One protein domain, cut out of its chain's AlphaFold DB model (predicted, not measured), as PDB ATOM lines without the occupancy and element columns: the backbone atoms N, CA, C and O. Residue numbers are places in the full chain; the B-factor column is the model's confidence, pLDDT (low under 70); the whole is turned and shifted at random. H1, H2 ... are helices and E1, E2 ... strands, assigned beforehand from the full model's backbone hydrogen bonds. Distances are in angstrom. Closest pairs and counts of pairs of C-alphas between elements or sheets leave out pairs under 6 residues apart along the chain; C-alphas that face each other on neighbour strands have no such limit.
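This is residues 262 to 271, 303 to 369, 382 to 439 and 454 to 519 of the 523 residues of an uncharacterized protein of Peniophora sp. CBMAI 1063 (UniProt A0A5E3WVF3). A twisted wall of six parallel strands, side by side in chain order from E1 to E6, has H2, H3 and H6 over one face, and no named helix covers the other. H1 is not on the sheet and packs on H2; H4, also not on the sheet, packs on H3, and the short H5 only just touches H3, at residues 407 to 408. The printed part has 201 residues, with six named helices and six named strands in the order E1 H1 E2 H2 E3 E4 H3 E5 H4 H5 H6 E6; the class is mixed, helices and strands. The whole is compact, with a radius of gyration of the C-alphas of 17.1 A and spans of 48 by 38 by 32 A.

The sheet's strands are E1, residues 263 to 271, 25.9 A long from C-alpha (17.724, 17.619, -12.372); E2, 329 to 332; E3, 360 to 363; E4, 397 to 401; E5, 428 to 435, 20.4 A; and E6, 503 to 510, 20.3 A, ending at C-alpha (14.724, 37.864, -3.069). The helices are H1, 306 to 320, 21.1 A; H2, 343 to 352, 14.4 A; H3, 407 to 423, 24.2 A; H4, 466 to 472; H5, 475 to 478; and H6, 488 to 499, 16.1 A.

E1 and E6 are edge strands. N 264 and O 329 of E1 and E2 are 3.0 A apart, N 330 and O 360 of E2 and E3 3.0 A, N 361 and O 397 of E3 and E4 2.9 A, N 398 and O 430 of E4 and E5 2.8 A, and N 431 and O 505 of E5 and E6 2.9 A, each within hydrogen-bond range. E2, H2, E3 and E4, H3, E5 are strand-helix-strand units, parallel neighbour strands joined through a helix, with right-handed crossovers. H2, over E1, has a height over the sheet of 8.3 A; its closest C-alphas to E1 are Ser 344 and Phe 268, 5.0 A. H6, on the same face, has a height of 9.0 A; Lys 492 and Val 508 of E6 have the closest C-alphas, 5.8 A. H1 touches H2 at a steep tilt of 42 degrees, closest C-alphas Glu 310 and Ala 350, 5.4 A. H3, the hub, touches H4 at a steep tilt of 41 degrees, opposite ways, closest C-alphas Ala 415 and Asp 467, 4.7 A. Every O i to N i+4 pair is within hydrogen-bond range in H2, H3, H4 and H6, and 9 of 11 in H1; H5 is too short for one.

The farthest C-alphas, of Ala 319 and Gln 459, are 52.3 A apart. The printed part has three cuts: C-alpha 271 and C-alpha 303 are 11.2 A apart across the first, C-alpha 369 and C-alpha 382 are 20.0 A apart across the second, and C-alpha 439 and C-alpha 454 are 25.1 A apart across the third. Of the links printed whole, none is long. The mean pLDDT of the printed part is 79.5; 48 residues are under 70, among them 455 to 464 and 511 to 519.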
ATOM      1  N   ASP A 262      20.813  14.844 -12.447       90.19
ATOM      2  CA  ASP A 262      20.086  14.808 -11.169       90.19
ATOM      3  C   ASP A 262      18.930  15.835 -11.134       90.19
ATOM      4  O   ASP A 262      18.114  15.830 -10.208       90.19
ATOM      5  N   ALA A 263      18.817  16.680 -12.167       91.00
ATOM      6  CA  ALA A 263      17.724  17.619 -12.372       91.00
ATOM      7  C   ALA A 263      16.981  17.363 -13.689       91.00
ATOM      8  O   ALA A 263      17.587  17.156 -14.747       91.00
ATOM      9  N   VAL A 264      15.651  17.435 -13.622       92.12
ATOM     10  CA  VAL A 264      14.751  17.293 -14.770       92.12
ATOM     11  C   VAL A 264      13.760  18.448 -14.793       92.12
ATOM     12  O   VAL A 264      13.146  18.762 -13.783       92.12
ATOM     13  N   TYR A 265      13.554  19.044 -15.959       91.50
ATOM     14  CA  TYR A 265      12.410  19.883 -16.279       91.50
ATOM     15  C   TYR A 265      11.405  19.119 -17.120       91.50
ATOM     16  O   TYR A 265      11.788  18.487 -18.107       91.50
ATOM     17  N   VAL A 266      10.130  19.251 -16.771       91.50
ATOM     18  CA  VAL A 266       9.013  18.795 -17.593       91.50
ATOM     19  C   VAL A 266       7.973  19.903 -17.748       91.50
ATOM     20  O   VAL A 266       7.577  20.564 -16.787       91.50
ATOM     21  N   SER A 267       7.500  20.094 -18.974       89.56
ATOM     22  CA  SER A 267       6.349  20.935 -19.295       89.56
ATOM     23  C   SER A 267       5.361  20.135 -20.124       89.56
ATOM     24  O   SER A 267       5.736  19.472 -21.090       89.56
ATOM     25  N   PHE A 268       4.096  20.240 -19.727       88.31
ATOM     26  CA  PHE A 268       2.951  19.651 -20.399       88.31
ATOM     27  C   PHE A 268       1.943  20.757 -20.686       88.31
ATOM     28  O   PHE A 268       1.395  21.377 -19.766       88.31
ATOM     29  N   ARG A 269       1.695  21.009 -21.969       86.69
ATOM     30  CA  ARG A 269       0.739  22.021 -22.424       86.69
ATOM     31  C   ARG A 269      -0.312  21.368 -23.302       86.69
ATOM     32  O   ARG A 269       0.030  20.681 -24.260       86.69
ATOM     33  N   ASP A 270      -1.579  21.581 -22.964       84.62
ATOM     34  CA  ASP A 270      -2.688  21.064 -23.760       84.62
ATOM     35  C   ASP A 270      -2.653  21.670 -25.173       84.62
ATOM     36  O   ASP A 270      -2.450  22.872 -25.357       84.62
ATOM     37  N   ALA A 271      -2.838  20.813 -26.170       81.75
ATOM     38  CA  ALA A 271      -2.950  21.137 -27.586       81.75
ATOM     39  C   ALA A 271      -4.338  20.715 -28.088       81.75
ATOM     40  O   ALA A 271      -5.001  19.905 -27.444       81.75
ATOM     41  N   PRO A 303      -2.690  11.205 -28.184       69.62
ATOM     42  CA  PRO A 303      -3.191   9.907 -27.751       69.62
ATOM     43  C   PRO A 303      -4.662   9.732 -28.150       69.62
ATOM     44  O   PRO A 303      -5.430  10.695 -28.150       69.62
ATOM     45  N   ASN A 304      -5.063   8.493 -28.450       66.81
ATOM     46  CA  ASN A 304      -6.466   8.175 -28.746       66.81
ATOM     47  C   ASN A 304      -7.352   8.244 -27.483       66.81
ATOM     48  O   ASN A 304      -8.550   8.495 -27.597       66.81
ATOM     49  N   ASP A 305      -6.766   8.041 -26.295       62.97
ATOM     50  CA  ASP A 305      -7.405   8.195 -24.980       62.97
ATOM     51  C   ASP A 305      -6.374   8.568 -23.885       62.97
ATOM     52  O   ASP A 305      -5.169   8.366 -24.022       62.97
ATOM     53  N   THR A 306      -6.841   9.110 -22.762       62.56
ATOM     54  CA  THR A 306      -6.054   9.484 -21.576       62.56
ATOM     55  C   THR A 306      -5.298   8.318 -20.929       62.56
ATOM     56  O   THR A 306      -4.188   8.518 -20.433       62.56
ATOM     57  N   SER A 307      -5.859   7.107 -20.959       61.28
ATOM     58  CA  SER A 307      -5.228   5.894 -20.421       61.28
ATOM     59  C   SER A 307      -3.967   5.488 -21.202       61.28
ATOM     60  O   SER A 307      -2.966   5.074 -20.612       61.28
ATOM     61  N   ASP A 308      -3.982   5.701 -22.519       77.00
ATOM     62  CA  ASP A 308      -2.846   5.493 -23.421       77.00
ATOM     63  C   ASP A 308      -1.711   6.486 -23.111       77.00
ATOM     64  O   ASP A 308      -0.546   6.108 -22.989       77.00
ATOM     65  N   LEU A 309      -2.051   7.753 -22.840       81.25
ATOM     66  CA  LEU A 309      -1.075   8.788 -22.483       81.25
ATOM     67  C   LEU A 309      -0.300   8.463 -21.197       81.25
ATOM     68  O   LEU A 309       0.926   8.592 -21.160       81.25
ATOM     69  N   GLU A 310      -1.000   8.043 -20.140       82.75
ATOM     70  CA  GLU A 310      -0.372   7.667 -18.869       82.75
ATOM     71  C   GLU A 310       0.585   6.481 -19.052       82.75
ATOM     72  O   GLU A 310       1.719   6.515 -18.563       82.75
ATOM     73  N   HIS A 311       0.162   5.458 -19.801       83.44
ATOM     74  CA  HIS A 311       0.989   4.292 -20.093       83.44
ATOM     75  C   HIS A 311       2.240   4.660 -20.899       83.44
ATOM     76  O   HIS A 311       3.351   4.249 -20.549       83.44
ATOM     77  N   VAL A 312       2.087   5.467 -21.950       81.94
ATOM     78  CA  VAL A 312       3.192   5.909 -22.806       81.94
ATOM     79  C   VAL A 312       4.204   6.731 -22.011       81.94
ATOM     80  O   VAL A 312       5.405   6.486 -22.117       81.94
ATOM     81  N   ILE A 313       3.761   7.650 -21.150       85.69
ATOM     82  CA  ILE A 313       4.672   8.417 -20.290       85.69
ATOM     83  C   ILE A 313       5.404   7.486 -19.324       85.69
ATOM     84  O   ILE A 313       6.634   7.516 -19.255       85.69
ATOM     85  N   LYS A 314       4.681   6.603 -18.627       84.81
ATOM     86  CA  LYS A 314       5.286   5.703 -17.636       84.81
ATOM     87  C   LYS A 314       6.296   4.725 -18.227       84.81
ATOM     88  O   LYS A 314       7.252   4.352 -17.551       84.81
ATOM     89  N   THR A 315       6.097   4.302 -19.471       82.94
ATOM     90  CA  THR A 315       6.980   3.338 -20.140       82.94
ATOM     91  C   THR A 315       8.107   4.020 -20.909       82.94
ATOM     92  O   THR A 315       9.271   3.657 -20.744       82.94
ATOM     93  N   ARG A 316       7.795   5.032 -21.723       84.12
ATOM     94  CA  ARG A 316       8.745   5.656 -22.658       84.12
ATOM     95  C   ARG A 316       9.547   6.769 -22.016       84.12
ATOM     96  O   ARG A 316      10.760   6.816 -22.192       84.12
ATOM     97  N   LEU A 317       8.909   7.632 -21.226       82.56
ATOM     98  CA  LEU A 317       9.636   8.697 -20.541       82.56
ATOM     99  C   LEU A 317      10.571   8.119 -19.475       82.56
ATOM    100  O   LEU A 317      11.699   8.578 -19.328       82.56
ATOM    101  N   ARG A 318      10.150   7.047 -18.793       82.75
ATOM    102  CA  ARG A 318      11.015   6.307 -17.865       82.75
ATOM    103  C   ARG A 318      12.265   5.746 -18.543       82.75
ATOM    104  O   ARG A 318      13.323   5.745 -17.923       82.75
ATOM    105  N   ALA A 319      12.172   5.308 -19.801       81.12
ATOM    106  CA  ALA A 319      13.321   4.791 -20.548       81.12
ATOM    107  C   ALA A 319      14.407   5.859 -20.799       81.12
ATOM    108  O   ALA A 319      15.591   5.527 -20.862       81.12
ATOM    109  N   LEU A 320      14.023   7.142 -20.857       81.00
ATOM    110  CA  LEU A 320      14.971   8.263 -20.918       81.00
ATOM    111  C   LEU A 320      15.745   8.450 -19.604       81.00
ATOM    112  O   LEU A 320      16.822   9.043 -19.603       81.00
ATOM    113  N   PHE A 321      15.207   7.943 -18.489       79.44
ATOM    114  CA  PHE A 321      15.739   8.118 -17.137       79.44
ATOM    115  C   PHE A 321      15.950   6.765 -16.448       79.44
ATOM    116  O   PHE A 321      15.292   6.468 -15.445       79.44
ATOM    117  N   PRO A 322      16.892   5.934 -16.934       61.78
ATOM    118  CA  PRO A 322      17.134   4.603 -16.372       61.78
ATOM    119  C   PRO A 322      17.514   4.643 -14.881       61.78
ATOM    120  O   PRO A 322      17.288   3.672 -14.162       61.78
ATOM    121  N   PHE A 323      18.007   5.785 -14.388       69.88
ATOM    122  CA  PHE A 323      18.222   6.053 -12.966       69.88
ATOM    123  C   PHE A 323      17.315   7.170 -12.450       69.88
ATOM    124  O   PHE A 323      17.797   8.129 -11.853       69.88
ATOM    125  N   ALA A 324      15.999   7.050 -12.626       66.56
ATOM    126  CA  ALA A 324      15.041   7.965 -11.996       66.56
ATOM    127  C   ALA A 324      15.287   8.136 -10.476       66.56
ATOM    128  O   ALA A 324      15.035   9.204  -9.929       66.56
ATOM    129  N   GLY A 325      15.881   7.130  -9.814       75.81
ATOM    130  CA  GLY A 325      16.336   7.200  -8.418       75.81
ATOM    131  C   GLY A 325      17.510   8.154  -8.126       75.81
ATOM    132  O   GLY A 325      17.848   8.336  -6.964       75.81
ATOM    133  N   ARG A 326      18.148   8.754  -9.140       84.50
ATOM    134  CA  ARG A 326      19.173   9.808  -8.985       84.50
ATOM    135  C   ARG A 326      18.617  11.216  -9.179       84.50
ATOM    136  O   ARG A 326      19.307  12.177  -8.859       84.50
ATOM    137  N   ILE A 327      17.405  11.344  -9.715       91.38
ATOM    138  CA  ILE A 327      16.787  12.645  -9.942       91.38
ATOM    139  C   ILE A 327      16.264  13.169  -8.609       91.38
ATOM    140  O   ILE A 327      15.283  12.656  -8.077       91.38
ATOM    141  N   THR A 328      16.924  14.192  -8.075       93.62
ATOM    142  CA  THR A 328      16.588  14.819  -6.790       93.62
ATOM    143  C   THR A 328      15.832  16.134  -6.967       93.62
ATOM    144  O   THR A 328      15.120  16.555  -6.049       93.62
ATOM    145  N   HIS A 329      15.932  16.751  -8.149       93.56
ATOM    146  CA  HIS A 329      15.280  18.015  -8.485       93.56
ATOM    147  C   HIS A 329      14.343  17.873  -9.689       93.56
ATOM    148  O   HIS A 329      14.764  17.489 -10.782       93.56
ATOM    149  N   LEU A 330      13.080  18.259  -9.509       93.50
ATOM    150  CA  LEU A 330      12.091  18.333 -10.586       93.50
ATOM    151  C   LEU A 330      11.667  19.784 -10.796       93.50
ATOM    152  O   LEU A 330      11.329  20.465  -9.836       93.50
ATOM    153  N   PHE A 331      11.662  20.253 -12.037       92.38
ATOM    154  CA  PHE A 331      11.212  21.579 -12.438       92.38
ATOM    155  C   PHE A 331       9.936  21.436 -13.267       92.38
ATOM    156  O   PHE A 331       9.921  20.705 -14.258       92.38
ATOM    157  N   ILE A 332       8.880  22.149 -12.890       90.56
ATOM    158  CA  ILE A 332       7.602  22.168 -13.604       90.56
ATOM    159  C   ILE A 332       7.123  23.595 -13.840       90.56
ATOM    160  O   ILE A 332       7.496  24.527 -13.128       90.56
ATOM    161  N   GLU A 333       6.258  23.768 -14.836       83.81
ATOM    162  CA  GLU A 333       5.753  25.100 -15.173       83.81
ATOM    163  C   GLU A 333       4.725  25.649 -14.187       83.81
ATOM    164  O   GLU A 333       4.594  26.861 -14.082       83.81
ATOM    165  N   ARG A 334       3.960  24.776 -13.525       81.50
ATOM    166  CA  ARG A 334       2.839  25.142 -12.649       81.50
ATOM    167  C   ARG A 334       2.453  23.977 -11.750       81.50
ATOM    168  O   ARG A 334       2.576  22.823 -12.158       81.50
ATOM    169  N   LEU A 335       1.923  24.278 -10.564       86.19
ATOM    170  CA  LEU A 335       1.300  23.261  -9.720       86.19
ATOM    171  C   LEU A 335       0.043  22.684 -10.404       86.19
ATOM    172  O   LEU A 335      -0.714  23.434 -11.037       86.19
ATOM    173  N   PRO A 336      -0.216  21.372 -10.263       80.81
ATOM    174  CA  PRO A 336      -1.445  20.762 -10.753       80.81
ATOM    175  C   PRO A 336      -2.679  21.393 -10.109       80.81
ATOM    176  O   PRO A 336      -2.703  21.632  -8.900       80.81
ATOM    177  N   SER A 337      -3.706  21.628 -10.923       74.62
ATOM    178  CA  SER A 337      -5.033  22.036 -10.456       74.62
ATOM    179  C   SER A 337      -5.795  20.842  -9.867       74.62
ATOM    180  O   SER A 337      -5.523  19.691 -10.214       74.62
ATOM    181  N   TYR A 338      -6.771  21.121  -9.005       67.38
ATOM    182  CA  TYR A 338      -7.724  20.127  -8.515       67.38
ATOM    183  C   TYR A 338      -8.943  20.124  -9.447       67.38
ATOM    184  O   TYR A 338      -9.649  21.126  -9.534       67.38
ATOM    185  N   GLY A 339      -9.176  19.051 -10.210       64.44
ATOM    186  CA  GLY A 339     -10.330  19.012 -11.115       64.44
ATOM    187  C   GLY A 339     -10.296  17.947 -12.207       64.44
ATOM    188  O   GLY A 339      -9.561  16.965 -12.114       64.44
ATOM    189  N   ALA A 340     -11.134  18.142 -13.232       62.16
ATOM    190  CA  ALA A 340     -11.254  17.235 -14.369       62.16
ATOM    191  C   ALA A 340      -9.912  17.085 -15.096       62.16
ATOM    192  O   ALA A 340      -9.330  18.080 -15.523       62.16
ATOM    193  N   ALA A 341      -9.464  15.835 -15.248       69.75
ATOM    194  CA  ALA A 341      -8.163  15.500 -15.806       69.75
ATOM    195  C   ALA A 341      -8.045  15.966 -17.265       69.75
ATOM    196  O   ALA A 341      -8.569  15.332 -18.183       69.75
ATOM    197  N   THR A 342      -7.334  17.071 -17.488       79.88
ATOM    198  CA  THR A 342      -6.854  17.420 -18.830       79.88
ATOM    199  C   THR A 342      -5.723  16.468 -19.236       79.88
ATOM    200  O   THR A 342      -5.041  15.916 -18.364       79.88
ATOM    201  N   PRO A 343      -5.452  16.284 -20.541       83.38
ATOM    202  CA  PRO A 343      -4.302  15.507 -20.994       83.38
ATOM    203  C   PRO A 343      -2.982  15.942 -20.330       83.38
ATOM    204  O   PRO A 343      -2.203  15.098 -19.886       83.38
ATOM    205  N   SER A 344      -2.752  17.251 -20.161       84.12
ATOM    206  CA  SER A 344      -1.576  17.767 -19.452       84.12
ATOM    207  C   SER A 344      -1.550  17.412 -17.958       84.12
ATOM    208  O   SER A 344      -0.477  17.141 -17.416       84.12
ATOM    209  N   GLN A 345      -2.693  17.370 -17.270       82.25
ATOM    210  CA  GLN A 345      -2.768  16.933 -15.870       82.25
ATOM    211  C   GLN A 345      -2.515  15.430 -15.723       82.25
ATOM    212  O   GLN A 345      -1.751  15.032 -14.840       82.25
ATOM    213  N   THR A 346      -3.090  14.606 -16.604       84.69
ATOM    214  CA  THR A 346      -2.819  13.161 -16.661       84.69
ATOM    215  C   THR A 346      -1.331  12.904 -16.874       84.69
ATOM    216  O   THR A 346      -0.728  12.100 -16.162       84.69
ATOM    217  N   ALA A 347      -0.707  13.659 -17.781       86.88
ATOM    218  CA  ALA A 347       0.722  13.573 -18.032       86.88
ATOM    219  C   ALA A 347       1.574  13.959 -16.812       86.88
ATOM    220  O   ALA A 347       2.489  13.223 -16.445       86.88
ATOM    221  N   ASN A 348       1.243  15.063 -16.133       87.12
ATOM    222  CA  ASN A 348       1.927  15.467 -14.899       87.12
ATOM    223  C   ASN A 348       1.828  14.390 -13.812       87.12
ATOM    224  O   ASN A 348       2.835  14.041 -13.200       87.12
ATOM    225  N   LYS A 349       0.631  13.828 -13.599       86.88
ATOM    226  CA  LYS A 349       0.413  12.753 -12.625       86.88
ATOM    227  C   LYS A 349       1.275  11.530 -12.943       86.88
ATOM    228  O   LYS A 349       1.937  11.011 -12.050       86.88
ATOM    229  N   ALA A 350       1.307  11.118 -14.212       88.00
ATOM    230  CA  ALA A 350       2.129  10.006 -14.673       88.00
ATOM    231  C   ALA A 350       3.629  10.258 -14.456       88.00
ATOM    232  O   ALA A 350       4.357   9.345 -14.087       88.00
ATOM    233  N   VAL A 351       4.103  11.493 -14.651       90.31
ATOM    234  CA  VAL A 351       5.507  11.848 -14.407       90.31
ATOM    235  C   VAL A 351       5.865  11.867 -12.924       90.31
ATOM    236  O   VAL A 351       6.948  11.422 -12.548       90.31
ATOM    237  N   PHE A 352       4.981  12.360 -12.062       91.38
ATOM    238  CA  PHE A 352       5.254  12.427 -10.626       91.38
ATOM    239  C   PHE A 352       5.431  11.066  -9.974       91.38
ATOM    240  O   PHE A 352       6.183  10.961  -9.004       91.38
ATOM    241  N   SER A 353       4.804  10.023 -10.514       89.75
ATOM    242  CA  SER A 353       5.043   8.668 -10.033       89.75
ATOM    243  C   SER A 353       6.311   8.012 -10.584       89.75
ATOM    244  O   SER A 353       6.785   7.024 -10.027       89.75
ATOM    245  N   LEU A 354       6.942   8.587 -11.617       88.62
ATOM    246  CA  LEU A 354       8.240   8.115 -12.113       88.62
ATOM    247  C   LEU A 354       9.411   8.530 -11.221       88.62
ATOM    248  O   LEU A 354      10.390   7.790 -11.108       88.62
ATOM    249  N   PHE A 355       9.336   9.707 -10.602       89.75
ATOM    250  CA  PHE A 355      10.468  10.332  -9.921       89.75
ATOM    251  C   PHE A 355      10.390  10.202  -8.398       89.75
ATOM    252  O   PHE A 355      10.233  11.176  -7.664       89.75
ATOM    253  N   THR A 356      10.528   8.973  -7.905       89.00
ATOM    254  CA  THR A 356      10.360   8.666  -6.477       89.00
ATOM    255  C   THR A 356      11.434   9.261  -5.561       89.00
ATOM    256  O   THR A 356      11.170   9.438  -4.375       89.00
ATOM    257  N   ALA A 357      12.611   9.604  -6.093       91.94
ATOM    258  CA  ALA A 357      13.743  10.169  -5.350       91.94
ATOM    259  C   ALA A 357      13.826  11.708  -5.393       91.94
ATOM    260  O   ALA A 357      14.817  12.289  -4.947       91.94
ATOM    261  N   VAL A 358      12.814  12.392  -5.932       94.75
ATOM    262  CA  VAL A 358      12.794  13.860  -5.959       94.75
ATOM    263  C   VAL A 358      12.547  14.397  -4.558       94.75
ATOM    264  O   VAL A 358      11.492  14.156  -3.979       94.75
ATOM    265  N   HIS A 359      13.505  15.176  -4.058       95.44
ATOM    266  CA  HIS A 359      13.433  15.842  -2.758       95.44
ATOM    267  C   HIS A 359      12.994  17.300  -2.890       95.44
ATOM    268  O   HIS A 359      12.462  17.875  -1.943       95.44
ATOM    269  N   THR A 360      13.229  17.917  -4.055       94.94
ATOM    270  CA  THR A 360      12.899  19.326  -4.301       94.94
ATOM    271  C   THR A 360      12.102  19.497  -5.587       94.94
ATOM    272  O   THR A 360      12.593  19.183  -6.676       94.94
ATOM    273  N   LEU A 361      10.905  20.064  -5.465       94.56
ATOM    274  CA  LEU A 361      10.072  20.482  -6.587       94.56
ATOM    275  C   LEU A 361      10.224  21.986  -6.806       94.56
ATOM    276  O   LEU A 361       9.926  22.771  -5.913       94.56
ATOM    277  N   HIS A 362      10.659  22.384  -7.995       92.50
ATOM    278  CA  HIS A 362      10.745  23.769  -8.446       92.50
ATOM    279  C   HIS A 362       9.576  24.069  -9.381       92.50
ATOM    280  O   HIS A 362       9.354  23.356 -10.359       92.50
ATOM    281  N   VAL A 363       8.829  25.129  -9.104       89.62
ATOM    282  CA  VAL A 363       7.624  25.504  -9.845       89.62
ATOM    283  C   VAL A 363       7.776  26.928 -10.358       89.62
ATOM    284  O   VAL A 363       7.927  27.858  -9.566       89.62
ATOM    285  N   SER A 364       7.702  27.110 -11.677       81.75
ATOM    286  CA  SER A 364       7.684  28.454 -12.257       81.75
ATOM    287  C   SER A 364       6.318  29.129 -12.091       81.75
ATOM    288  O   SER A 364       5.287  28.468 -12.031       81.75
ATOM    289  N   GLY A 365       6.284  30.456 -12.053       63.34
ATOM    290  CA  GLY A 365       5.048  31.236 -11.933       63.34
ATOM    291  C   GLY A 365       4.429  31.554 -13.294       63.34
ATOM    292  O   GLY A 365       4.227  32.724 -13.593       63.34
ATOM    293  N   TYR A 366       4.233  30.564 -14.173       61.91
ATOM    294  CA  TYR A 366       3.770  30.821 -15.544       61.91
ATOM    295  C   TYR A 366       2.338  31.404 -15.577       61.91
ATOM    296  O   TYR A 366       1.391  30.741 -15.159       61.91
ATOM    297  N   ASP A 367       2.183  32.607 -16.147       51.22
ATOM    298  CA  ASP A 367       0.963  33.450 -16.171       51.22
ATOM    299  C   ASP A 367      -0.155  32.977 -17.146       51.22
ATOM    300  O   ASP A 367      -0.980  33.768 -17.612       51.22
ATOM    301  N   GLY A 368      -0.183  31.700 -17.539       52.69
ATOM    302  CA  GLY A 368      -1.147  31.189 -18.521       52.69
ATOM    303  C   GLY A 368      -2.555  31.007 -17.942       52.69
ATOM    304  O   GLY A 368      -2.719  30.282 -16.965       52.69
ATOM    305  N   VAL A 369      -3.580  31.599 -18.575       43.72
ATOM    306  CA  VAL A 369      -4.986  31.494 -18.131       43.72
ATOM    307  C   VAL A 369      -5.429  30.036 -18.215       43.72
ATOM    308  O   VAL A 369      -5.555  29.482 -19.306       43.72
ATOM    309  N   PRO A 382      -2.286  15.068  -7.495       83.75
ATOM    310  CA  PRO A 382      -1.153  14.491  -8.227       83.75
ATOM    311  C   PRO A 382       0.171  14.412  -7.451       83.75
ATOM    312  O   PRO A 382       0.940  13.488  -7.693       83.75
ATOM    313  N   LEU A 383       0.434  15.321  -6.500       87.06
ATOM    314  CA  LEU A 383       1.625  15.246  -5.627       87.06
ATOM    315  C   LEU A 383       1.518  14.187  -4.513       87.06
ATOM    316  O   LEU A 383       2.438  14.070  -3.709       87.06
ATOM    317  N   LEU A 384       0.385  13.488  -4.408       86.00
ATOM    318  CA  LEU A 384       0.199  12.326  -3.534       86.00
ATOM    319  C   LEU A 384       0.221  11.031  -4.339       86.00
ATOM    320  O   LEU A 384       0.829  10.047  -3.928       86.00
ATOM    321  N   GLY A 385      -0.446  11.030  -5.495       83.25
ATOM    322  CA  GLY A 385      -0.689   9.809  -6.258       83.25
ATOM    323  C   GLY A 385      -1.605   8.837  -5.510       83.25
ATOM    324  O   GLY A 385      -2.354   9.228  -4.617       83.25
ATOM    325  N   SER A 386      -1.582   7.568  -5.910       82.00
ATOM    326  CA  SER A 386      -2.314   6.490  -5.229       82.00
ATOM    327  C   SER A 386      -1.364   5.635  -4.390       82.00
ATOM    328  O   SER A 386      -0.155   5.708  -4.568       82.00
ATOM    329  N   LEU A 387      -1.886   4.763  -3.524       77.81
ATOM    330  CA  LEU A 387      -1.041   3.826  -2.764       77.81
ATOM    331  C   LEU A 387      -0.214   2.895  -3.668       77.81
ATOM    332  O   LEU A 387       0.896   2.518  -3.309       77.81
ATOM    333  N   GLN A 388      -0.753   2.525  -4.833       81.12
ATOM    334  CA  GLN A 388      -0.061   1.671  -5.804       81.12
ATOM    335  C   GLN A 388       0.930   2.455  -6.673       81.12
ATOM    336  O   GLN A 388       1.829   1.864  -7.262       81.12
ATOM    337  N   ASP A 389       0.752   3.772  -6.761       81.88
ATOM    338  CA  ASP A 389       1.526   4.656  -7.626       81.88
ATOM    339  C   ASP A 389       1.687   6.027  -6.945       81.88
ATOM    340  O   ASP A 389       0.954   6.972  -7.276       81.88
ATOM    341  N   PRO A 390       2.548   6.119  -5.912       85.31
ATOM    342  CA  PRO A 390       2.708   7.337  -5.134       85.31
ATOM    343  C   PRO A 390       3.392   8.420  -5.971       85.31
ATOM    344  O   PRO A 390       4.393   8.173  -6.643       85.31
ATOM    345  N   GLY A 391       2.863   9.638  -5.909       86.81
ATOM    346  CA  GLY A 391       3.447  10.810  -6.551       86.81
ATOM    347  C   GLY A 391       4.492  11.443  -5.639       86.81
ATOM    348  O   GLY A 391       4.161  11.836  -4.526       86.81
ATOM    349  N   LEU A 392       5.742  11.545  -6.102       92.19
ATOM    350  CA  LEU A 392       6.855  12.201  -5.395       92.19
ATOM    351  C   LEU A 392       6.907  11.890  -3.873       92.19
ATOM    352  O   LEU A 392       6.801  12.800  -3.039       92.19
ATOM    353  N   PRO A 393       7.042  10.609  -3.478       90.31
ATOM    354  CA  PRO A 393       7.041  10.204  -2.072       90.31
ATOM    355  C   PRO A 393       8.153  10.859  -1.236       90.31
ATOM    356  O   PRO A 393       7.892  11.219  -0.094       90.31
ATOM    357  N   SER A 394       9.347  11.080  -1.801       93.88
ATOM    358  CA  SER A 394      10.498  11.678  -1.091       93.88
ATOM    359  C   SER A 394      10.503  13.214  -1.080       93.88
ATOM    360  O   SER A 394      11.504  13.825  -0.715       93.88
ATOM    361  N   LEU A 395       9.422  13.857  -1.532       95.50
ATOM    362  CA  LEU A 395       9.366  15.310  -1.652       95.50
ATOM    363  C   LEU A 395       9.327  15.982  -0.275       95.50
ATOM    364  O   LEU A 395       8.356  15.832   0.465       95.50
ATOM    365  N   GLU A 396      10.340  16.800   0.002       95.25
ATOM    366  CA  GLU A 396      10.481  17.559   1.253       95.25
ATOM    367  C   GLU A 396      10.428  19.073   1.024       95.25
ATOM    368  O   GLU A 396       9.949  19.820   1.878       95.25
ATOM    369  N   ASN A 397      10.897  19.533  -0.138       95.44
ATOM    370  CA  ASN A 397      11.103  20.945  -0.432       95.44
ATOM    371  C   ASN A 397      10.272  21.381  -1.643       95.44
ATOM    372  O   ASN A 397      10.367  20.795  -2.722       95.44
ATOM    373  N   LEU A 398       9.503  22.458  -1.494       94.62
ATOM    374  CA  LEU A 398       8.802  23.123  -2.590       94.62
ATOM    375  C   LEU A 398       9.378  24.520  -2.791       94.62
ATOM    376  O   LEU A 398       9.312  25.377  -1.918       94.62
ATOM    377  N   HIS A 399       9.942  24.744  -3.965       93.12
ATOM    378  CA  HIS A 399      10.475  26.011  -4.431       93.12
ATOM    379  C   HIS A 399       9.511  26.563  -5.473       93.12
ATOM    380  O   HIS A 399       9.286  25.920  -6.493       93.12
ATOM    381  N   ILE A 400       8.916  27.725  -5.234       90.00
ATOM    382  CA  ILE A 400       7.875  28.257  -6.111       90.00
ATOM    383  C   ILE A 400       8.086  29.738  -6.390       90.00
ATOM    384  O   ILE A 400       8.324  30.535  -5.484       90.00
ATOM    385  N   ASP A 401       7.975  30.112  -7.658       88.06
ATOM    386  CA  ASP A 401       7.979  31.514  -8.044       88.06
ATOM    387  C   ASP A 401       6.627  32.153  -7.767       88.06
ATOM    388  O   ASP A 401       5.571  31.644  -8.156       88.06
ATOM    389  N   TYR A 402       6.679  33.322  -7.146       85.50
ATOM    390  CA  TYR A 402       5.519  34.165  -6.963       85.50
ATOM    391  C   TYR A 402       5.164  34.872  -8.281       85.50
ATOM    392  O   TYR A 402       6.031  35.537  -8.869       85.50
ATOM    393  N   PRO A 403       3.914  34.760  -8.759       79.50
ATOM    394  CA  PRO A 403       3.526  35.260 -10.066       79.50
ATOM    395  C   PRO A 403       3.237  36.764 -10.024       79.50
ATOM    396  O   PRO A 403       3.034  37.361  -8.965       79.50
ATOM    397  N   ARG A 404       3.198  37.391 -11.204       69.88
ATOM    398  CA  ARG A 404       2.742  38.786 -11.362       69.88
ATOM    399  C   ARG A 404       1.257  38.876 -11.716       69.88
ATOM    400  O   ARG A 404       0.676  39.953 -11.659       69.88
ATOM    401  N   VAL A 405       0.646  37.763 -12.116       63.97
ATOM    402  CA  VAL A 405      -0.752  37.673 -12.543       63.97
ATOM    403  C   VAL A 405      -1.385  36.432 -11.888       63.97
ATOM    404  O   VAL A 405      -0.682  35.520 -11.475       63.97
ATOM    405  N   MET A 406      -2.718  36.378 -11.762       61.75
ATOM    406  CA  MET A 406      -3.461  35.210 -11.228       61.75
ATOM    407  C   MET A 406      -3.207  34.874  -9.751       61.75
ATOM    408  O   MET A 406      -3.077  33.714  -9.367       61.75
ATOM    409  N   PHE A 407      -3.216  35.906  -8.902       71.50
ATOM    410  CA  PHE A 407      -2.987  35.792  -7.458       71.50
ATOM    411  C   PHE A 407      -3.831  34.716  -6.770       71.50
ATOM    412  O   PHE A 407      -3.287  33.881  -6.056       71.50
ATOM    413  N   HIS A 408      -5.148  34.719  -6.979       78.81
ATOM    414  CA  HIS A 408      -6.052  33.801  -6.276       78.81
ATOM    415  C   HIS A 408      -5.826  32.327  -6.656       78.81
ATOM    416  O   HIS A 408      -5.622  31.510  -5.762       78.81
ATOM    417  N   ASP A 409      -5.770  32.003  -7.955       78.44
ATOM    418  CA  ASP A 409      -5.547  30.633  -8.457       78.44
ATOM    419  C   ASP A 409      -4.196  30.070  -7.990       78.44
ATOM    420  O   ASP A 409      -4.118  28.925  -7.544       78.44
ATOM    421  N   TRP A 410      -3.141  30.888  -7.995       84.75
ATOM    422  CA  TRP A 410      -1.830  30.469  -7.500       84.75
ATOM    423  C   TRP A 410      -1.865  30.096  -6.011       84.75
ATOM    424  O   TRP A 410      -1.387  29.023  -5.630       84.75
ATOM    425  N   TRP A 411      -2.471  30.943  -5.167       86.06
ATOM    426  CA  TRP A 411      -2.601  30.674  -3.732       86.06
ATOM    427  C   TRP A 411      -3.485  29.456  -3.459       86.06
ATOM    428  O   TRP A 411      -3.164  28.669  -2.568       86.06
ATOM    429  N   LEU A 412      -4.559  29.273  -4.232       85.31
ATOM    430  CA  LEU A 412      -5.444  28.117  -4.115       85.31
ATOM    431  C   LEU A 412      -4.706  26.815  -4.442       85.31
ATOM    432  O   LEU A 412      -4.730  25.886  -3.637       85.31
ATOM    433  N   ARG A 413      -3.982  26.755  -5.567       86.00
ATOM    434  CA  ARG A 413      -3.179  25.577  -5.945       86.00
ATOM    435  C   ARG A 413      -2.134  25.237  -4.894       86.00
ATOM    436  O   ARG A 413      -1.963  24.065  -4.562       86.00
ATOM    437  N   LEU A 414      -1.446  26.252  -4.370       89.94
ATOM    438  CA  LEU A 414      -0.473  26.068  -3.299       89.94
ATOM    439  C   LEU A 414      -1.153  25.506  -2.044       89.94
ATOM    440  O   LEU A 414      -0.694  24.505  -1.502       89.94
ATOM    441  N   ALA A 415      -2.282  26.077  -1.623       88.69
ATOM    442  CA  ALA A 415      -3.013  25.604  -0.454       88.69
ATOM    443  C   ALA A 415      -3.512  24.166  -0.607       88.69
ATOM    444  O   ALA A 415      -3.331  23.365   0.308       88.69
ATOM    445  N   VAL A 416      -4.073  23.810  -1.767       87.38
ATOM    446  CA  VAL A 416      -4.512  22.438  -2.060       87.38
ATOM    447  C   VAL A 416      -3.334  21.469  -2.009       87.38
ATOM    448  O   VAL A 416      -3.456  20.401  -1.407       87.38
ATOM    449  N   ALA A 417      -2.188  21.829  -2.594       89.00
ATOM    450  CA  ALA A 417      -0.993  20.991  -2.583       89.00
ATOM    451  C   ALA A 417      -0.498  20.703  -1.159       89.00
ATOM    452  O   ALA A 417      -0.252  19.545  -0.812       89.00
ATOM    453  N   LEU A 418      -0.392  21.746  -0.331       90.56
ATOM    454  CA  LEU A 418       0.086  21.643   1.048       90.56
ATOM    455  C   LEU A 418      -0.909  20.888   1.938       90.56
ATOM    456  O   LEU A 418      -0.527  19.922   2.595       90.56
ATOM    457  N   ALA A 419      -2.191  21.260   1.891       87.44
ATOM    458  CA  ALA A 419      -3.240  20.629   2.688       87.44
ATOM    459  C   ALA A 419      -3.429  19.149   2.327       87.44
ATOM    460  O   ALA A 419      -3.670  18.323   3.203       87.44
ATOM    461  N   SER A 420      -3.303  18.789   1.045       86.94
ATOM    462  CA  SER A 420      -3.395  17.388   0.614       86.94
ATOM    463  C   SER A 420      -2.275  16.542   1.229       86.94
ATOM    464  O   SER A 420      -2.533  15.448   1.726       86.94
ATOM    465  N   ARG A 421      -1.036  17.052   1.240       88.12
ATOM    466  CA  ARG A 421       0.125  16.361   1.824       88.12
ATOM    467  C   ARG A 421       0.082  16.274   3.344       88.12
ATOM    468  O   ARG A 421       0.362  15.207   3.886       88.12
ATOM    469  N   GLU A 422      -0.336  17.343   4.015       88.12
ATOM    470  CA  GLU A 422      -0.569  17.343   5.463       88.12
ATOM    471  C   GLU A 422      -1.618  16.289   5.852       88.12
ATOM    472  O   GLU A 422      -1.347  15.428   6.688       88.12
ATOM    473  N   ARG A 423      -2.785  16.287   5.187       86.12
ATOM    474  CA  ARG A 423      -3.873  15.326   5.447       86.12
ATOM    475  C   ARG A 423      -3.472  13.870   5.192       86.12
ATOM    476  O   ARG A 423      -4.033  12.973   5.813       86.12
ATOM    477  N   ALA A 424      -2.509  13.634   4.302       86.06
ATOM    478  CA  ALA A 424      -1.947  12.312   4.027       86.06
ATOM    479  C   ALA A 424      -0.805  11.905   4.985       86.06
ATOM    480  O   ALA A 424      -0.269  10.807   4.849       86.06
ATOM    481  N   GLY A 425      -0.419  12.762   5.939       87.31
ATOM    482  CA  GLY A 425       0.641  12.481   6.913       87.31
ATOM    483  C   GLY A 425       2.069  12.607   6.368       87.31
ATOM    484  O   GLY A 425       3.001  12.118   7.000       87.31
ATOM    485  N   ILE A 426       2.254  13.260   5.215       88.94
ATOM    486  CA  ILE A 426       3.556  13.458   4.551       88.94
ATOM    487  C   ILE A 426       3.813  14.946   4.237       88.94
ATOM    488  O   ILE A 426       3.966  15.321   3.065       88.94
ATOM    489  N   PRO A 427       3.813  15.825   5.261       88.00
ATOM    490  CA  PRO A 427       3.951  17.267   5.073       88.00
ATOM    491  C   PRO A 427       5.305  17.635   4.458       88.00
ATOM    492  O   PRO A 427       6.283  16.897   4.572       88.00
ATOM    493  N   LEU A 428       5.364  18.804   3.820       91.44
ATOM    494  CA  LEU A 428       6.628  19.358   3.334       91.44
ATOM    495  C   LEU A 428       7.421  19.975   4.491       91.44
ATOM    496  O   LEU A 428       6.860  20.616   5.382       91.44
ATOM    497  N   SER A 429       8.741  19.836   4.442       93.88
ATOM    498  CA  SER A 429       9.649  20.475   5.391       93.88
ATOM    499  C   SER A 429       9.823  21.953   5.069       93.88
ATOM    500  O   SER A 429       9.714  22.793   5.962       93.88
ATOM    501  N   ILE A 430      10.059  22.293   3.799       94.81
ATOM    502  CA  ILE A 430      10.375  23.669   3.402       94.81
ATOM    503  C   ILE A 430       9.516  24.102   2.217       94.81
ATOM    504  O   ILE A 430       9.488  23.446   1.177       94.81
ATOM    505  N   VAL A 431       8.873  25.262   2.347       94.50
ATOM    506  CA  VAL A 431       8.314  26.016   1.219       94.50
ATOM    507  C   VAL A 431       9.107  27.308   1.051       94.50
ATOM    508  O   VAL A 431       9.104  28.162   1.937       94.50
ATOM    509  N   ARG A 432       9.770  27.462  -0.098       92.94
ATOM    510  CA  ARG A 432      10.486  28.680  -0.495       92.94
ATOM    511  C   ARG A 432       9.723  29.396  -1.600       92.94
ATOM    512  O   ARG A 432       9.509  28.822  -2.666       92.94
ATOM    513  N   ILE A 433       9.332  30.643  -1.350       91.25
ATOM    514  CA  ILE A 433       8.648  31.507  -2.315       91.25
ATOM    515  C   ILE A 433       9.641  32.553  -2.829       91.25
ATOM    516  O   ILE A 433      10.145  33.364  -2.049       91.25
ATOM    517  N   TYR A 434       9.894  32.559  -4.137       88.38
ATOM    518  CA  TYR A 434      10.854  33.458  -4.778       88.38
ATOM    519  C   TYR A 434      10.165  34.534  -5.610       88.38
ATOM    520  O   TYR A 434       9.201  34.274  -6.329       88.38
ATOM    521  N   HIS A 435      10.704  35.748  -5.574       84.94
ATOM    522  CA  HIS A 435      10.394  36.788  -6.549       84.94
ATOM    523  C   HIS A 435      11.547  37.787  -6.627       84.94
ATOM    524  O   HIS A 435      12.408  37.843  -5.749       84.94
ATOM    525  N   LYS A 436      11.533  38.624  -7.664       82.00
ATOM    526  CA  LYS A 436      12.388  39.808  -7.736       82.00
ATOM    527  C   LYS A 436      11.653  40.998  -7.119       82.00
ATOM    528  O   LYS A 436      10.959  41.717  -7.844       82.00
ATOM    529  N   TRP A 437      11.761  41.191  -5.804       79.12
ATOM    530  CA  TRP A 437      11.124  42.335  -5.152       79.12
ATOM    531  C   TRP A 437      11.874  43.632  -5.458       79.12
ATOM    532  O   TRP A 437      13.089  43.657  -5.657       79.12
ATOM    533  N   SER A 438      11.127  44.730  -5.559       68.69
ATOM    534  CA  SER A 438      11.730  46.055  -5.696       68.69
ATOM    535  C   SER A 438      12.362  46.463  -4.360       68.69
ATOM    536  O   SER A 438      11.713  46.267  -3.331       68.69
ATOM    537  N   PRO A 439      13.547  47.105  -4.347       62.19
ATOM    538  CA  PRO A 439      14.144  47.641  -3.121       62.19
ATOM    539  C   PRO A 439      13.228  48.633  -2.386       62.19
ATOM    540  O   PRO A 439      13.320  48.775  -1.174       62.19
ATOM    541  N   THR A 454      -4.005  37.849   9.153       72.81
ATOM    542  CA  THR A 454      -4.420  37.592  10.545       72.81
ATOM    543  C   THR A 454      -5.304  36.357  10.690       72.81
ATOM    544  O   THR A 454      -5.885  36.134  11.748       72.81
ATOM    545  N   LEU A 455      -5.411  35.519   9.653       69.25
ATOM    546  CA  LEU A 455      -6.252  34.317   9.684       69.25
ATOM    547  C   LEU A 455      -5.963  33.421  10.898       69.25
ATOM    548  O   LEU A 455      -6.892  32.958  11.551       69.25
ATOM    549  N   HIS A 456      -4.686  33.224  11.227       65.50
ATOM    550  CA  HIS A 456      -4.253  32.450  12.393       65.50
ATOM    551  C   HIS A 456      -4.757  32.998  13.745       65.50
ATOM    552  O   HIS A 456      -4.775  32.259  14.728       65.50
ATOM    553  N   GLU A 457      -5.179  34.263  13.796       67.56
ATOM    554  CA  GLU A 457      -5.706  34.945  14.984       67.56
ATOM    555  C   GLU A 457      -7.241  34.845  15.089       67.56
ATOM    556  O   GLU A 457      -7.816  35.165  16.130       67.56
ATOM    557  N   GLN A 458      -7.936  34.392  14.035       63.31
ATOM    558  CA  GLN A 458      -9.398  34.346  14.011       63.31
ATOM    559  C   GLN A 458      -9.953  33.104  14.719       63.31
ATOM    560  O   GLN A 458      -9.739  31.965  14.301       63.31
ATOM    561  N   GLN A 459     -10.734  33.321  15.781       50.66
ATOM    562  CA  GLN A 459     -11.464  32.256  16.474       50.66
ATOM    563  C   GLN A 459     -12.653  31.769  15.625       50.66
ATOM    564  O   GLN A 459     -13.438  32.569  15.127       50.66
ATOM    565  N   GLY A 460     -12.807  30.449  15.475       52.81
ATOM    566  CA  GLY A 460     -13.972  29.826  14.822       52.81
ATOM    567  C   GLY A 460     -13.857  29.607  13.310       52.81
ATOM    568  O   GLY A 460     -14.677  28.888  12.742       52.81
ATOM    569  N   VAL A 461     -12.821  30.138  12.654       52.84
ATOM    570  CA  VAL A 461     -12.454  29.691  11.306       52.84
ATOM    571  C   VAL A 461     -11.774  28.337  11.458       52.84
ATOM    572  O   VAL A 461     -10.892  28.177  12.300       52.84
ATOM    573  N   GLY A 462     -12.184  27.341  10.675       52.81
ATOM    574  CA  GLY A 462     -11.490  26.062  10.625       52.81
ATOM    575  C   GLY A 462     -10.060  26.262  10.125       52.81
ATOM    576  O   GLY A 462      -9.799  26.072   8.942       52.81
ATOM    577  N   LEU A 463      -9.125  26.575  11.031       53.94
ATOM    578  CA  LEU A 463      -7.662  26.628  10.847       53.94
ATOM    579  C   LEU A 463      -7.062  25.281  10.375       53.94
ATOM    580  O   LEU A 463      -5.858  25.064  10.472       53.94
ATOM    581  N   LEU A 464      -7.915  24.347   9.958       58.66
ATOM    582  CA  LEU A 464      -7.646  22.964   9.595       58.66
ATOM    583  C   LEU A 464      -7.705  22.742   8.072       58.66
ATOM    584  O   LEU A 464      -7.416  21.639   7.626       58.66
ATOM    585  N   ALA A 465      -8.106  23.745   7.274       72.69
ATOM    586  CA  ALA A 465      -8.286  23.593   5.824       72.69
ATOM    587  C   ALA A 465      -8.012  24.904   5.045       72.69
ATOM    588  O   ALA A 465      -8.954  25.609   4.659       72.69
ATOM    589  N   PRO A 466      -6.733  25.275   4.817       77.75
ATOM    590  CA  PRO A 466      -6.378  26.509   4.104       77.75
ATOM    591  C   PRO A 466      -6.866  26.516   2.646       77.75
ATOM    592  O   PRO A 466      -7.207  27.568   2.111       77.75
ATOM    593  N   ASP A 467      -6.961  25.347   2.018       80.56
ATOM    594  CA  ASP A 467      -7.544  25.139   0.690       80.56
ATOM    595  C   ASP A 467      -9.024  25.547   0.631       80.56
ATOM    596  O   ASP A 467      -9.429  26.323  -0.235       80.56
ATOM    597  N   THR A 468      -9.820  25.097   1.601       79.44
ATOM    598  CA  THR A 468     -11.252  25.415   1.704       79.44
ATOM    599  C   THR A 468     -11.473  26.902   1.961       79.44
ATOM    600  O   THR A 468     -12.397  27.505   1.413       79.44
ATOM    601  N   PHE A 469     -10.621  27.522   2.778       78.19
ATOM    602  CA  PHE A 469     -10.698  28.956   3.034       78.19
ATOM    603  C   PHE A 469     -10.446  29.778   1.764       78.19
ATOM    604  O   PHE A 469     -11.259  30.636   1.420       78.19
ATOM    605  N   ILE A 470      -9.357  29.498   1.037       80.38
ATOM    606  CA  ILE A 470      -9.012  30.253  -0.175       80.38
ATOM    607  C   ILE A 470     -10.058  30.034  -1.275       80.38
ATOM    608  O   ILE A 470     -10.423  30.997  -1.949       80.38
ATOM    609  N   ALA A 471     -10.596  28.818  -1.413       78.31
ATOM    610  CA  ALA A 471     -11.660  28.520  -2.373       78.31
ATOM    611  C   ALA A 471     -12.929  29.362  -2.137       78.31
ATOM    612  O   ALA A 471     -13.584  29.777  -3.087       78.31
ATOM    613  N   ASN A 472     -13.254  29.652  -0.872       76.62
ATOM    614  CA  ASN A 472     -14.423  30.453  -0.492       76.62
ATOM    615  C   ASN A 472     -14.132  31.961  -0.390       76.62
ATOM    616  O   ASN A 472     -15.055  32.772  -0.275       76.62
ATOM    617  N   ALA A 473     -12.862  32.363  -0.416       75.44
ATOM    618  CA  ALA A 473     -12.473  33.762  -0.370       75.44
ATOM    619  C   ALA A 473     -12.740  34.442  -1.722       75.44
ATOM    620  O   ALA A 473     -12.381  33.939  -2.785       75.44
ATOM    621  N   LEU A 474     -13.342  35.635  -1.689       74.19
ATOM    622  CA  LEU A 474     -13.617  36.391  -2.910       74.19
ATOM    623  C   LEU A 474     -12.294  36.758  -3.614       74.19
ATOM    624  O   LEU A 474     -11.434  37.350  -2.959       74.19
ATOM    625  N   PRO A 475     -12.140  36.545  -4.938       72.19
ATOM    626  CA  PRO A 475     -10.889  36.840  -5.651       72.19
ATOM    627  C   PRO A 475     -10.399  38.283  -5.470       72.19
ATOM    628  O   PRO A 475      -9.200  38.540  -5.384       72.19
ATOM    629  N   ARG A 476     -11.329  39.235  -5.313       70.38
ATOM    630  CA  ARG A 476     -11.027  40.646  -5.014       70.38
ATOM    631  C   ARG A 476     -10.254  40.859  -3.706       70.38
ATOM    632  O   ARG A 476      -9.524  41.834  -3.609       70.38
ATOM    633  N   ALA A 477     -10.364  39.958  -2.726       68.69
ATOM    634  CA  ALA A 477      -9.582  40.018  -1.486       68.69
ATOM    635  C   ALA A 477      -8.078  39.821  -1.741       68.69
ATOM    636  O   ALA A 477      -7.251  40.310  -0.973       68.69
ATOM    637  N   PHE A 478      -7.725  39.161  -2.848       71.75
ATOM    638  CA  PHE A 478      -6.343  38.948  -3.267       71.75
ATOM    639  C   PHE A 478      -5.778  40.111  -4.103       71.75
ATOM    640  O   PHE A 478      -4.567  40.194  -4.284       71.75
ATOM    641  N   GLY A 479      -6.634  41.033  -4.559       62.59
ATOM    642  CA  GLY A 479      -6.270  42.231  -5.332       62.59
ATOM    643  C   GLY A 479      -6.676  43.557  -4.676       62.59
ATOM    644  O   GLY A 479      -6.711  44.579  -5.356       62.59
ATOM    645  N   ALA A 480      -7.018  43.550  -3.382       54.53
ATOM    646  CA  ALA A 480      -7.641  44.682  -2.687       54.53
ATOM    647  C   ALA A 480      -6.788  45.969  -2.660       54.53
ATOM    648  O   ALA A 480      -7.337  47.058  -2.523       54.53
ATOM    649  N   ASP A 481      -5.472  45.854  -2.844       57.09
ATOM    650  CA  ASP A 481      -4.534  46.982  -2.774       57.09
ATOM    651  C   ASP A 481      -4.339  47.679  -4.134       57.09
ATOM    652  O   ASP A 481      -3.569  48.630  -4.236       57.09
ATOM    653  N   GLY A 482      -4.982  47.190  -5.206       56.16
ATOM    654  CA  GLY A 482      -4.827  47.728  -6.565       56.16
ATOM    655  C   GLY A 482      -3.439  47.506  -7.187       56.16
ATOM    656  O   GLY A 482      -3.192  47.943  -8.310       56.16
ATOM    657  N   THR A 483      -2.533  46.824  -6.482       64.50
ATOM    658  CA  THR A 483      -1.189  46.488  -6.953       64.50
ATOM    659  C   THR A 483      -1.186  45.172  -7.721       64.50
ATOM    660  O   THR A 483      -1.911  44.228  -7.410       64.50
ATOM    661  N   SER A 484      -0.330  45.096  -8.739       62.44
ATOM    662  CA  SER A 484      -0.141  43.897  -9.557       62.44
ATOM    663  C   SER A 484       0.778  42.856  -8.914       62.44
ATOM    664  O   SER A 484       1.171  41.934  -9.607       62.44
ATOM    665  N   PHE A 485       1.185  43.021  -7.650       70.69
ATOM    666  CA  PHE A 485       1.898  42.039  -6.817       70.69
ATOM    667  C   PHE A 485       1.984  42.547  -5.367       70.69
ATOM    668  O   PHE A 485       1.943  43.754  -5.121       70.69
ATOM    669  N   TRP A 486       2.112  41.638  -4.394       80.25
ATOM    670  CA  TRP A 486       2.288  42.002  -2.982       80.25
ATOM    671  C   TRP A 486       3.746  42.264  -2.607       80.25
ATOM    672  O   TRP A 486       4.664  41.748  -3.236       80.25
ATOM    673  N   THR A 487       3.953  43.039  -1.538       82.12
ATOM    674  CA  THR A 487       5.285  43.214  -0.947       82.12
ATOM    675  C   THR A 487       5.799  41.908  -0.348       82.12
ATOM    676  O   THR A 487       5.019  41.034   0.050       82.12
ATOM    677  N   LYS A 488       7.125  41.795  -0.219       86.06
ATOM    678  CA  LYS A 488       7.789  40.631   0.381       86.06
ATOM    679  C   LYS A 488       7.239  40.312   1.773       86.06
ATOM    680  O   LYS A 488       6.975  39.150   2.088       86.06
ATOM    681  N   GLU A 489       7.038  41.335   2.604       84.44
ATOM    682  CA  GLU A 489       6.545  41.182   3.975       84.44
ATOM    683  C   GLU A 489       5.114  40.653   3.994       84.44
ATOM    684  O   GLU A 489       4.800  39.778   4.801       84.44
ATOM    685  N   ARG A 490       4.259  41.139   3.085       84.88
ATOM    686  CA  ARG A 490       2.878  40.672   2.981       84.88
ATOM    687  C   ARG A 490       2.821  39.218   2.527       84.88
ATOM    688  O   ARG A 490       2.124  38.430   3.157       84.88
ATOM    689  N   VAL A 491       3.582  38.834   1.498       87.50
ATOM    690  CA  VAL A 491       3.666  37.428   1.055       87.50
ATOM    691  C   VAL A 491       4.119  36.530   2.206       87.50
ATOM    692  O   VAL A 491       3.503  35.498   2.457       87.50
ATOM    693  N   LYS A 492       5.142  36.952   2.960       88.88
ATOM    694  CA  LYS A 492       5.636  36.226   4.139       88.88
ATOM    695  C   LYS A 492       4.581  36.104   5.238       88.88
ATOM    696  O   LYS A 492       4.437  35.028   5.810       88.88
ATOM    697  N   SER A 493       3.858  37.183   5.530       86.25
ATOM    698  CA  SER A 493       2.804  37.218   6.547       86.25
ATOM    699  C   SER A 493       1.637  36.300   6.180       86.25
ATOM    700  O   SER A 493       1.280  35.413   6.954       86.25
ATOM    701  N   VAL A 494       1.118  36.420   4.953       86.88
ATOM    702  CA  VAL A 494       0.032  35.571   4.442       86.88
ATOM    703  C   VAL A 494       0.452  34.102   4.397       86.88
ATOM    704  O   VAL A 494      -0.279  33.252   4.895       86.88
ATOM    705  N   ALA A 495       1.638  33.785   3.864       89.06
ATOM    706  CA  ALA A 495       2.112  32.404   3.791       89.06
ATOM    707  C   ALA A 495       2.227  31.767   5.182       89.06
ATOM    708  O   ALA A 495       1.763  30.648   5.382       89.06
ATOM    709  N   LYS A 496       2.786  32.486   6.164       87.94
ATOM    710  CA  LYS A 496       2.846  32.012   7.553       87.94
ATOM    711  C   LYS A 496       1.457  31.835   8.155       87.94
ATOM    712  O   LYS A 496       1.181  30.796   8.741       87.94
ATOM    713  N   SER A 497       0.579  32.814   7.984       84.50
ATOM    714  CA  SER A 497      -0.786  32.759   8.504       84.50
ATOM    715  C   SER A 497      -1.566  31.554   7.956       84.50
ATOM    716  O   SER A 497      -2.255  30.872   8.709       84.50
ATOM    717  N   LEU A 498      -1.412  31.251   6.660       83.50
ATOM    718  CA  LEU A 498      -2.134  30.171   5.983       83.50
ATOM    719  C   LEU A 498      -1.512  28.783   6.180       83.50
ATOM    720  O   LEU A 498      -2.247  27.804   6.291       83.50
ATOM    721  N   PHE A 499      -0.180  28.668   6.178       87.06
ATOM    722  CA  PHE A 499       0.497  27.381   5.963       87.06
ATOM    723  C   PHE A 499       1.396  26.912   7.108       87.06
ATOM    724  O   PHE A 499       1.952  25.822   7.015       87.06
ATOM    725  N   ASN A 500       1.516  27.660   8.210       82.25
ATOM    726  CA  ASN A 500       2.403  27.302   9.331       82.25
ATOM    727  C   ASN A 500       2.042  25.978  10.041       82.25
ATOM    728  O   ASN A 500       2.823  25.481  10.842       82.25
ATOM    729  N   ARG A 501       0.861  25.403   9.775       77.94
ATOM    730  CA  ARG A 501       0.485  24.055  10.244       77.94
ATOM    731  C   ARG A 501       0.790  22.951   9.228       77.94
ATOM    732  O   ARG A 501       1.108  21.840   9.630       77.94
ATOM    733  N   ALA A 502       0.749  23.276   7.936       81.56
ATOM    734  CA  ALA A 502       0.949  22.324   6.843       81.56
ATOM    735  C   ALA A 502       2.432  22.122   6.472       81.56
ATOM    736  O   ALA A 502       2.767  21.174   5.759       81.56
ATOM    737  N   VAL A 503       3.315  23.029   6.911       87.50
ATOM    738  CA  VAL A 503       4.738  23.078   6.540       87.50
ATOM    739  C   VAL A 503       5.581  23.462   7.751       87.50
ATOM    740  O   VAL A 503       5.184  24.330   8.524       87.50
ATOM    741  N   GLN A 504       6.767  22.863   7.895       87.06
ATOM    742  CA  GLN A 504       7.667  23.164   9.017       87.06
ATOM    743  C   GLN A 504       8.329  24.546   8.892       87.06
ATOM    744  O   GLN A 504       8.430  25.275   9.874       87.06
ATOM    745  N   THR A 505       8.808  24.905   7.696       92.69
ATOM    746  CA  THR A 505       9.532  26.158   7.439       92.69
ATOM    747  C   THR A 505       9.030  26.850   6.173       92.69
ATOM    748  O   THR A 505       8.890  26.233   5.119       92.69
ATOM    749  N   ILE A 506       8.784  28.161   6.273       91.88
ATOM    750  CA  ILE A 506       8.368  29.014   5.153       91.88
ATOM    751  C   ILE A 506       9.379  30.145   4.983       91.88
ATOM    752  O   ILE A 506       9.557  30.980   5.878       91.88
ATOM    753  N   GLU A 507       9.993  30.198   3.808       92.12
ATOM    754  CA  GLU A 507      10.987  31.196   3.426       92.12
ATOM    755  C   GLU A 507      10.456  32.023   2.251       92.12
ATOM    756  O   GLU A 507       9.869  31.496   1.306       92.12
ATOM    757  N   VAL A 508      10.644  33.342   2.318       89.62
ATOM    758  CA  VAL A 508      10.304  34.261   1.225       89.62
ATOM    759  C   VAL A 508      11.561  35.039   0.883       89.62
ATOM    760  O   VAL A 508      12.024  35.860   1.683       89.62
ATOM    761  N   GLU A 509      12.119  34.760  -0.288       86.81
ATOM    762  CA  GLU A 509      13.455  35.204  -0.678       86.81
ATOM    763  C   GLU A 509      13.425  36.157  -1.874       86.81
ATOM    764  O   GLU A 509      12.558  36.082  -2.748       86.81
ATOM    765  N   ASP A 510      14.403  37.064  -1.891       79.44
ATOM    766  CA  ASP A 510      14.724  37.864  -3.069       79.44
ATOM    767  C   ASP A 510      15.637  37.039  -3.958       79.44
ATOM    768  O   ASP A 510      16.786  36.787  -3.592       79.44
ATOM    769  N   SER A 511      15.148  36.614  -5.121       66.94
ATOM    770  CA  SER A 511      15.999  35.870  -6.044       66.94
ATOM    771  C   SER A 511      16.605  36.773  -7.115       66.94
ATOM    772  O   SER A 511      15.895  37.424  -7.886       66.94
ATOM    773  N   ALA A 512      17.938  36.751  -7.203       49.19
ATOM    774  CA  ALA A 512      18.698  37.119  -8.401       49.19
ATOM    775  C   ALA A 512      18.945  35.909  -9.329       49.19
ATOM    776  O   ALA A 512      19.437  36.079 -10.444       49.19
ATOM    777  N   VAL A 513      18.627  34.693  -8.870       50.38
ATOM    778  CA  VAL A 513      18.875  33.431  -9.570       50.38
ATOM    779  C   VAL A 513      17.580  32.998 -10.245       50.38
ATOM    780  O   VAL A 513      16.611  32.646  -9.573       50.38
ATOM    781  N   ASP A 514      17.550  33.033 -11.578       52.50
ATOM    782  CA  ASP A 514      16.423  32.514 -12.352       52.50
ATOM    783  C   ASP A 514      16.116  31.082 -11.884       52.50
ATOM    784  O   ASP A 514      16.912  30.161 -12.046       52.50
ATOM    785  N   SER A 515      14.945  30.886 -11.292       51.03
ATOM    786  CA  SER A 515      14.245  29.611 -11.062       51.03
ATOM    787  C   SER A 515      13.869  28.907 -12.370       51.03
ATOM    788  O   SER A 515      13.537  27.721 -12.379       51.03
ATOM    789  N   LYS A 516      13.974  29.623 -13.495       55.62
ATOM    790  CA  LYS A 516      13.708  29.096 -14.825       55.62
ATOM    791  C   LYS A 516      14.747  28.039 -15.214       55.62
ATOM    792  O   LYS A 516      15.947  28.239 -14.992       55.62
ATOM    793  N   PRO A 517      14.319  26.911 -15.801       51.84
ATOM    794  CA  PRO A 517      15.241  25.956 -16.401       51.84
ATOM    795  C   PRO A 517      16.147  26.674 -17.396       51.84
ATOM    796  O   PRO A 517      15.708  27.615 -18.063       51.84
ATOM    797  N   VAL A 518      17.375  26.187 -17.570       52.66
ATOM    798  CA  VAL A 518      18.145  26.517 -18.771       52.66
ATOM    799  C   VAL A 518      17.436  25.824 -19.937       52.66
ATOM    800  O   VAL A 518      17.747  24.693 -20.296       52.66
ATOM    801  N   LEU A 519      16.402  26.465 -20.482       51.16
ATOM    802  CA  LEU A 519      15.807  26.040 -21.737       51.16
ATOM    803  C   LEU A 519      16.829  26.372 -22.819       51.16
ATOM    804  O   LEU A 519      17.070  27.538 -23.121       51.16
TER     805      LEU A 519